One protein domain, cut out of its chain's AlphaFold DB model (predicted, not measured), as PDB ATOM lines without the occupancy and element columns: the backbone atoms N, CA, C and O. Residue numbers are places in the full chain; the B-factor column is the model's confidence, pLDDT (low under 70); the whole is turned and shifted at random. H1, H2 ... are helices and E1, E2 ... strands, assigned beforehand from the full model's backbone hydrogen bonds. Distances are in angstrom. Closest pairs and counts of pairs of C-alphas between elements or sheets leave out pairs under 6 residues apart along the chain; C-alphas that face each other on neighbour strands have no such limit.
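Overview. This is residues 6 to 64 of the 66 residues of an uncharacterized protein of ANME-2 cluster archaeon (UniProt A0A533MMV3). A long two-stranded hairpin, E1 and E2, forms an arm at one end of an elongated domain, with its tip at residues 34 to 39 sticking out; at its base is a loose head of helices, H1 leading into the hairpin and H2 leading out of it. Short H3 follows H2, and residues 6 to 17, a stretch with no named element, reach the end of the long axis opposite the hairpin's tip. The printed part has 59 residues, with three named helices and two named strands in the order H1, E1, E2, H2, H3; the sheet has the order E1 - E2 and is antiparallel, and the class is mixed, helices and strands. The whole is loose, with a radius of gyration of the C-alphas of 14.0 A and spans of 45 by 23 by 17 A.

Arrangement. Begin at the hairpin of E1, residues 29 to 35, and E2, residues 38 to 44, antiparallel neighbours with 156 degrees between their directions. Near its base look at N 29 and O 44, 3.1 A apart, and near its tip at N 35 and O 38, 2.8 A apart, both within hydrogen-bond range. Now find H1, residues 18 to 25, and H2, residues 48 to 57: they only just touch, with 3 pairs of C-alphas within 8 A, the closest being those of Phe 25 and Leu 50, 7.3 A apart. Their lines stand at a steep tilt of 44 degrees, opposite ways. H3, residues 59 to 62, and H2 only just touch, and only at the corner by their link; their closest C-alphas, those of Leu 54 and Glu 62, are 6.0 A apart. H1 and H3 are apart, and E1 is apart from H2 and from H3. In H1 and H2 every O i to N i+4 pair is within hydrogen-bond range; H3 is too short for such a pair, and its one O i to N i+3 pair is within range.

Along the chain. Find C-alpha 29 at (14.230, 18.234, 49.049); from there E1 runs 18.8 A to C-alpha 35 at (4.399, 32.991, 42.786). E2 returns from residue 38 to residue 44 over 19.0 A. H1, residues 18 to 25, measures 10.7 A, and H2, residues 48 to 57, measures 14.4 A. H3, residues 59 to 62, ends at C-alpha 62, at (26.511, 22.585, 42.105).

Size, cuts and confidence. Look for the two farthest C-alphas at Lys 11 and Glu 37, 45.7 A apart. Residues 34 to 39 stand free, and so do residues 55 to 61, of which 55 to 57 belong to H2 and 59 to 61 to H3. The body without these stretches spans 36 by 19 by 18 A. The four links between named elements are tight. The printed part, residues 6 to 64, has no cut; its mean pLDDT is 87.5, and no printed residue is under 70.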
ATOM      1  N   ARG A   6      31.164  14.988  58.810       83.12
ATOM      2  CA  ARG A   6      30.791  14.082  59.890       83.12
ATOM      3  C   ARG A   6      30.361  12.743  59.302       83.12
ATOM      4  O   ARG A   6      29.527  12.659  58.404       83.12
ATOM      5  N   ASN A   7      30.931  11.665  59.824       80.75
ATOM      6  CA  ASN A   7      30.517  10.310  59.479       80.75
ATOM      7  C   ASN A   7      29.215   9.906  60.207       80.75
ATOM      8  O   ASN A   7      28.636  10.680  60.969       80.75
ATOM      9  N   GLN A   8      28.784   8.656  60.015       76.62
ATOM     10  CA  GLN A   8      27.572   8.083  60.626       76.62
ATOM     11  C   GLN A   8      27.507   8.223  62.155       76.62
ATOM     12  O   GLN A   8      26.427   8.383  62.715       76.62
ATOM     13  N   VAL A   9      28.660   8.201  62.828       84.75
ATOM     14  CA  VAL A   9      28.787   8.347  64.288       84.75
ATOM     15  C   VAL A   9      29.193   9.768  64.703       84.75
ATOM     16  O   VAL A   9      29.708   9.973  65.799       84.75
ATOM     17  N   LYS A  10      28.969  10.762  63.832       80.88
ATOM     18  CA  LYS A  10      29.259  12.193  64.037       80.88
ATOM     19  C   LYS A  10      30.742  12.553  64.210       80.88
ATOM     20  O   LYS A  10      31.043  13.674  64.617       80.88
ATOM     21  N   LYS A  11      31.673  11.651  63.881       85.50
ATOM     22  CA  LYS A  11      33.115  11.943  63.913       85.50
ATOM     23  C   LYS A  11      33.538  12.694  62.647       85.50
ATOM     24  O   LYS A  11      33.115  12.288  61.563       85.50
ATOM     25  N   PRO A  12      34.377  13.737  62.756       85.19
ATOM     26  CA  PRO A  12      34.920  14.429  61.593       85.19
ATOM     27  C   PRO A  12      35.862  13.503  60.818       85.19
ATOM     28  O   PRO A  12      36.744  12.867  61.394       85.19
ATOM     29  N   ILE A  13      35.668  13.429  59.506       85.00
ATOM     30  CA  ILE A  13      36.485  12.673  58.560       85.00
ATOM     31  C   ILE A  13      36.811  13.545  57.345       85.00
ATOM     32  O   ILE A  13      36.033  14.417  56.968       85.00
ATOM     33  N   GLN A  14      37.968  13.311  56.723       84.06
ATOM     34  CA  GLN A  14      38.389  14.039  55.514       84.06
ATOM     35  C   GLN A  14      38.015  13.313  54.221       84.06
ATOM     36  O   GLN A  14      37.797  13.952  53.200       84.06
ATOM     37  N   ASN A  15      37.906  11.984  54.272       83.31
ATOM     38  CA  ASN A  15      37.658  11.138  53.107       83.31
ATOM     39  C   ASN A  15      36.344  10.364  53.294       83.31
ATOM     40  O   ASN A  15      36.369   9.184  53.660       83.31
ATOM     41  N   PRO A  16      35.177  11.015  53.134       85.38
ATOM     42  CA  PRO A  16      33.900  10.318  53.157       85.38
ATOM     43  C   PRO A  16      33.797   9.357  51.973       85.38
ATOM     44  O   PRO A  16      34.279   9.625  50.875       85.38
ATOM     45  N   THR A  17      33.127   8.226  52.181       88.75
ATOM     46  CA  THR A  17      32.805   7.337  51.061       88.75
ATOM     47  C   THR A  17      31.751   7.992  50.172       88.75
ATOM     48  O   THR A  17      30.848   8.670  50.667       88.75
ATOM     49  N   ILE A  18      31.795   7.727  48.864       87.50
ATOM     50  CA  ILE A  18      30.774   8.218  47.924       87.50
ATOM     51  C   ILE A  18      29.365   7.780  48.356       87.50
ATOM     52  O   ILE A  18      28.422   8.562  48.302       87.50
ATOM     53  N   ARG A  19      29.230   6.555  48.887       90.62
ATOM     54  CA  ARG A  19      27.971   6.038  49.446       90.62
ATOM     55  C   ARG A  19      27.448   6.924  50.579       90.62
ATOM     56  O   ARG A  19      26.247   7.169  50.646       90.62
ATOM     57  N   TRP A  20      28.332   7.383  51.464       89.56
ATOM     58  CA  TRP A  20      27.960   8.273  52.560       89.56
ATOM     59  C   TRP A  20      27.535   9.649  52.057       89.56
ATOM     60  O   TRP A  20      26.500  10.149  52.482       89.56
ATOM     61  N   VAL A  21      28.273  10.208  51.096       88.88
ATOM     62  CA  VAL A  21      27.903  11.470  50.446       88.88
ATOM     63  C   VAL A  21      26.496  11.369  49.855       88.88
ATOM     64  O   VAL A  21      25.624  12.141  50.237       88.88
ATOM     65  N   PHE A  22      26.205  10.354  49.037       89.31
ATOM     66  CA  PHE A  22      24.855  10.177  48.484       89.31
ATOM     67  C   PHE A  22      23.776  10.010  49.557       89.31
ATOM     68  O   PHE A  22      22.664  10.502  49.385       89.31
ATOM     69  N   PHE A  23      24.078   9.335  50.668       90.56
ATOM     70  CA  PHE A  23      23.135   9.215  51.777       90.56
ATOM     71  C   PHE A  23      22.794  10.574  52.406       90.56
ATOM     72  O   PHE A  23      21.624  10.828  52.682       90.56
ATOM     73  N   LEU A  24      23.780  11.455  52.596       89.44
ATOM     74  CA  LEU A  24      23.555  12.802  53.126       89.44
ATOM     75  C   LEU A  24      22.666  13.638  52.190       89.44
ATOM     76  O   LEU A  24      21.713  14.268  52.646       89.44
ATOM     77  N   PHE A  25      22.918  13.564  50.881       90.38
ATOM     78  CA  PHE A  25      22.170  14.315  49.868       90.38
ATOM     79  C   PHE A  25      20.716  13.847  49.693       90.38
ATOM     80  O   PHE A  25      19.874  14.645  49.296       90.38
ATOM     81  N   ARG A  26      20.365  12.604  50.062       89.31
ATOM     82  CA  ARG A  26      18.965  12.115  50.034       89.31
ATOM     83  C   ARG A  26      18.009  12.900  50.932       89.31
ATOM     84  O   ARG A  26      16.801  12.757  50.792       89.31
ATOM     85  N   ARG A  27      18.531  13.663  51.892       88.69
ATOM     86  CA  ARG A  27      17.719  14.479  52.806       88.69
ATOM     87  C   ARG A  27      17.332  15.824  52.198       88.69
ATOM     88  O   ARG A  27      16.429  16.470  52.725       88.69
ATOM     89  N   ILE A  28      18.007  16.232  51.124       91.38
ATOM     90  CA  ILE A  28      17.708  17.466  50.406       91.38
ATOM     91  C   ILE A  28      16.399  17.267  49.653       91.38
ATOM     92  O   ILE A  28      16.202  16.255  48.978       91.38
ATOM     93  N   THR A  29      15.499  18.232  49.776       90.50
ATOM     94  CA  THR A  29      14.230  18.234  49.049       90.50
ATOM     95  C   THR A  29      14.214  19.438  48.128       90.50
ATOM     96  O   THR A  29      14.225  20.568  48.604       90.50
ATOM     97  N   GLU A  30      14.206  19.202  46.819       89.44
ATOM     98  CA  GLU A  30      13.967  20.255  45.832       89.44
ATOM     99  C   GLU A  30      12.472  20.572  45.801       89.44
ATOM    100  O   GLU A  30      11.632  19.666  45.789       89.44
ATOM    101  N   TYR A  31      12.132  21.854  45.798       88.12
ATOM    102  CA  TYR A  31      10.757  22.296  45.659       88.12
ATOM    103  C   TYR A  31      10.668  23.518  44.754       88.12
ATOM    104  O   TYR A  31      11.596  24.314  44.614       88.12
ATOM    105  N   THR A  32       9.518  23.638  44.097       89.50
ATOM    106  CA  THR A  32       9.201  24.766  43.227       89.50
ATOM    107  C   THR A  32       8.041  25.534  43.835       89.50
ATOM    108  O   THR A  32       6.989  24.956  44.109       89.50
ATOM    109  N   ILE A  33       8.233  26.832  44.048       88.12
ATOM    110  CA  ILE A  33       7.184  27.745  44.491       88.12
ATOM    111  C   ILE A  33       6.709  28.534  43.273       88.12
ATOM    112  O   ILE A  33       7.488  29.255  42.647       88.12
ATOM    113  N   ASN A  34       5.419  28.416  42.964       90.25
ATOM    114  CA  ASN A  34       4.760  29.241  41.958       90.25
ATOM    115  C   ASN A  34       4.208  30.504  42.635       90.25
ATOM    116  O   ASN A  34       3.296  30.425  43.455       90.25
ATOM    117  N   LEU A  35       4.774  31.660  42.302       87.12
ATOM    118  CA  LEU A  35       4.399  32.991  42.786       87.12
ATOM    119  C   LEU A  35       3.742  33.778  41.640       87.12
ATOM    120  O   LEU A  35       4.272  34.783  41.169       87.12
ATOM    121  N   GLY A  36       2.603  33.282  41.148       88.25
ATOM    122  CA  GLY A  36       1.907  33.873  40.001       88.25
ATOM    123  C   GLY A  36       2.736  33.762  38.719       88.25
ATOM    124  O   GLY A  36       2.894  32.666  38.190       88.25
ATOM    125  N   GLU A  37       3.273  34.884  38.238       88.44
ATOM    126  CA  GLU A  37       4.127  34.939  37.040       88.44
ATOM    127  C   GLU A  37       5.574  34.485  37.299       88.44
ATOM    128  O   GLU A  37       6.305  34.179  36.357       88.44
ATOM    129  N   ALA A  38       6.000  34.413  38.563       86.12
ATOM    130  CA  ALA A  38       7.342  33.979  38.928       86.12
ATOM    131  C   ALA A  38       7.355  32.513  39.383       86.12
ATOM    132  O   ALA A  38       6.552  32.092  40.214       86.12
ATOM    133  N   VAL A  39       8.330  31.748  38.896       86.19
ATOM    134  CA  VAL A  39       8.626  30.396  39.381       86.19
ATOM    135  C   VAL A  39       9.972  30.436  40.092       86.19
ATOM    136  O   VAL A  39      10.986  30.760  39.476       86.19
ATOM    137  N   LYS A  40       9.993  30.103  41.386       86.88
ATOM    138  CA  LYS A  40      11.228  29.997  42.173       86.88
ATOM    139  C   LYS A  40      11.523  28.530  42.473       86.88
ATOM    140  O   LYS A  40      10.667  27.834  43.016       86.88
ATOM    141  N   ARG A  41      12.736  28.076  42.158       87.12
ATOM    142  CA  ARG A  41      13.274  26.798  42.646       87.12
ATOM    143  C   ARG A  41      14.073  27.036  43.911       87.12
ATOM    144  O   ARG A  41      14.762  28.046  44.025       87.12
ATOM    145  N   ASP A  42      13.939  26.128  44.859       87.62
ATOM    146  CA  ASP A  42      14.624  26.217  46.136       87.62
ATOM    147  C   ASP A  42      14.847  24.804  46.701       87.62
ATOM    148  O   ASP A  42      14.233  23.826  46.259       87.62
ATOM    149  N   VAL A  43      15.762  24.685  47.658       90.94
ATOM    150  CA  VAL A  43      16.172  23.410  48.252       90.94
ATOM    151  C   VAL A  43      16.019  23.465  49.767       90.94
ATOM    152  O   VAL A  43      16.557  24.331  50.450       90.94
ATOM    153  N   ALA A  44      15.264  22.523  50.323       89.12
ATOM    154  CA  ALA A  44      15.096  22.371  51.760       89.12
ATOM    155  C   ALA A  44      16.130  21.385  52.310       89.12
ATOM    156  O   ALA A  44      16.608  20.497  51.600       89.12
ATOM    157  N   ASN A  45      16.443  21.514  53.603       90.38
ATOM    158  CA  ASN A  45      17.408  20.673  54.326       90.38
ATOM    159  C   ASN A  45      18.849  20.728  53.785       90.38
ATOM    160  O   ASN A  45      19.650  19.840  54.085       90.38
ATOM    161  N   MET A  46      19.190  21.763  53.017       90.88
ATOM    162  CA  MET A  46      20.563  22.033  52.610       90.88
ATOM    163  C   MET A  46      21.320  22.689  53.773       90.88
ATOM    164  O   MET A  46      20.963  23.776  54.219       90.88
ATOM    165  N   THR A  47      22.341  22.012  54.296       89.94
ATOM    166  CA  THR A  47      23.163  22.491  55.419       89.94
ATOM    167  C   THR A  47      24.513  23.001  54.924       89.94
ATOM    168  O   THR A  47      24.956  22.632  53.838       89.94
ATOM    169  N   ASP A  48      25.217  23.786  55.741       88.00
ATOM    170  CA  ASP A  48      26.566  24.280  55.406       88.00
ATOM    171  C   ASP A  48      27.546  23.138  55.094       88.00
ATOM    172  O   ASP A  48      28.360  23.228  54.181       88.00
ATOM    173  N   GLU A  49      27.414  22.012  55.801       86.50
ATOM    174  CA  GLU A  49      28.198  20.802  55.541       86.50
ATOM    175  C   GLU A  49      27.924  20.216  54.146       86.50
ATOM    176  O   GLU A  49      28.846  19.764  53.469       86.50
ATOM    177  N   LEU A  50      26.667  20.237  53.689       89.19
ATOM    178  CA  LEU A  50      26.297  19.778  52.349       89.19
ATOM    179  C   LEU A  50      26.798  20.741  51.267       89.19
ATOM    180  O   LEU A  50      27.291  20.274  50.240       89.19
ATOM    181  N   TRP A  51      26.753  22.053  51.517       89.31
ATOM    182  CA  TRP A  51      27.357  23.062  50.639       89.31
ATOM    183  C   TRP A  51      28.867  22.878  50.507       89.31
ATOM    184  O   TRP A  51      29.411  22.937  49.404       89.31
ATOM    185  N   ASP A  52      29.543  22.589  51.616       87.31
ATOM    186  CA  ASP A  52      30.973  22.311  51.625       87.31
ATOM    187  C   ASP A  52      31.325  21.069  50.800       87.31
ATOM    188  O   ASP A  52      32.282  21.108  50.022       87.31
ATOM    189  N   ILE A  53      30.548  19.989  50.927       87.94
ATOM    190  CA  ILE A  53      30.725  18.779  50.111       87.94
ATOM    191  C   ILE A  53      30.458  19.079  48.635       87.94
ATOM    192  O   ILE A  53      31.239  18.669  47.777       87.94
ATOM    193  N   LEU A  54      29.382  19.807  48.333       88.81
ATOM    194  CA  LEU A  54      29.006  20.153  46.966       88.81
ATOM    195  C   LEU A  54      30.101  20.979  46.273       88.81
ATOM    196  O   LEU A  54      30.456  20.683  45.132       88.81
ATOM    197  N   GLY A  55      30.718  21.914  47.002       87.50
ATOM    198  CA  GLY A  55      31.863  22.694  46.530       87.50
ATOM    199  C   GLY A  55      33.097  21.851  46.191       87.50
ATOM    200  O   GLY A  55      33.843  22.179  45.270       87.50
ATOM    201  N   LEU A  56      33.306  20.730  46.892       86.25
ATOM    202  CA  LEU A  56      34.381  19.780  46.581       86.25
ATOM    203  C   LEU A  56      34.068  18.915  45.349       86.25
ATOM    204  O   LEU A  56      34.985  18.513  44.639       86.25
ATOM    205  N   MET A  57      32.788  18.636  45.078       86.19
ATOM    206  CA  MET A  57      32.348  17.922  43.867       86.19
ATOM    207  C   MET A  57      32.430  18.807  42.612       86.19
ATOM    208  O   MET A  57      32.557  18.304  41.493       86.19
ATOM    209  N   GLY A  58      32.398  20.128  42.805       86.19
ATOM    210  CA  GLY A  58      32.626  21.146  41.789       86.19
ATOM    211  C   GLY A  58      31.373  21.565  41.016       86.19
ATOM    212  O   GLY A  58      30.293  20.981  41.124       86.19
ATOM    213  N   LYS A  59      31.548  22.573  40.152       88.00
ATOM    214  CA  LYS A  59      30.460  23.297  39.463       88.00
ATOM    215  C   LYS A  59      29.475  22.422  38.680       88.00
ATOM    216  O   LYS A  59      28.314  22.784  38.513       88.00
ATOM    217  N   LYS A  60      29.923  21.265  38.175       89.00
ATOM    218  CA  LYS A  60      29.053  20.323  37.448       89.00
ATOM    219  C   LYS A  60      27.969  19.723  38.343       89.00
ATOM    220  O   LYS A  60      26.911  19.384  37.823       89.00
ATOM    221  N   CYS A  61      28.244  19.584  39.637       87.25
ATOM    222  CA  CYS A  61      27.296  19.099  40.632       87.25
ATOM    223  C   CYS A  61      26.511  20.254  41.263       87.25
ATOM    224  O   CYS A  61      25.309  20.117  41.456       87.25
ATOM    225  N   GLU A  62      27.155  21.401  41.507       87.38
ATOM    226  CA  GLU A  62      26.511  22.585  42.105       87.38
ATOM    227  C   GLU A  62      25.251  23.041  41.356       87.38
ATOM    228  O   GLU A  62      24.243  23.335  41.987       87.38
ATOM    229  N   LYS A  63      25.267  23.017  40.015       87.38
ATOM    230  CA  LYS A  63      24.151  23.472  39.159       87.38
ATOM    231  C   LYS A  63      22.806  22.756  39.371       87.38
ATOM    232  O   LYS A  63      21.819  23.159  38.773       87.38
ATOM    233  N   TYR A  64      22.787  21.631  40.087       85.31
ATOM    234  CA  TYR A  64      21.552  20.892  40.375       85.31
ATOM    235  C   TYR A  64      20.858  21.378  41.651       85.31
ATOM    236  O   TYR A  64      19.744  20.951  41.926       85.31
TER     237      TYR A  64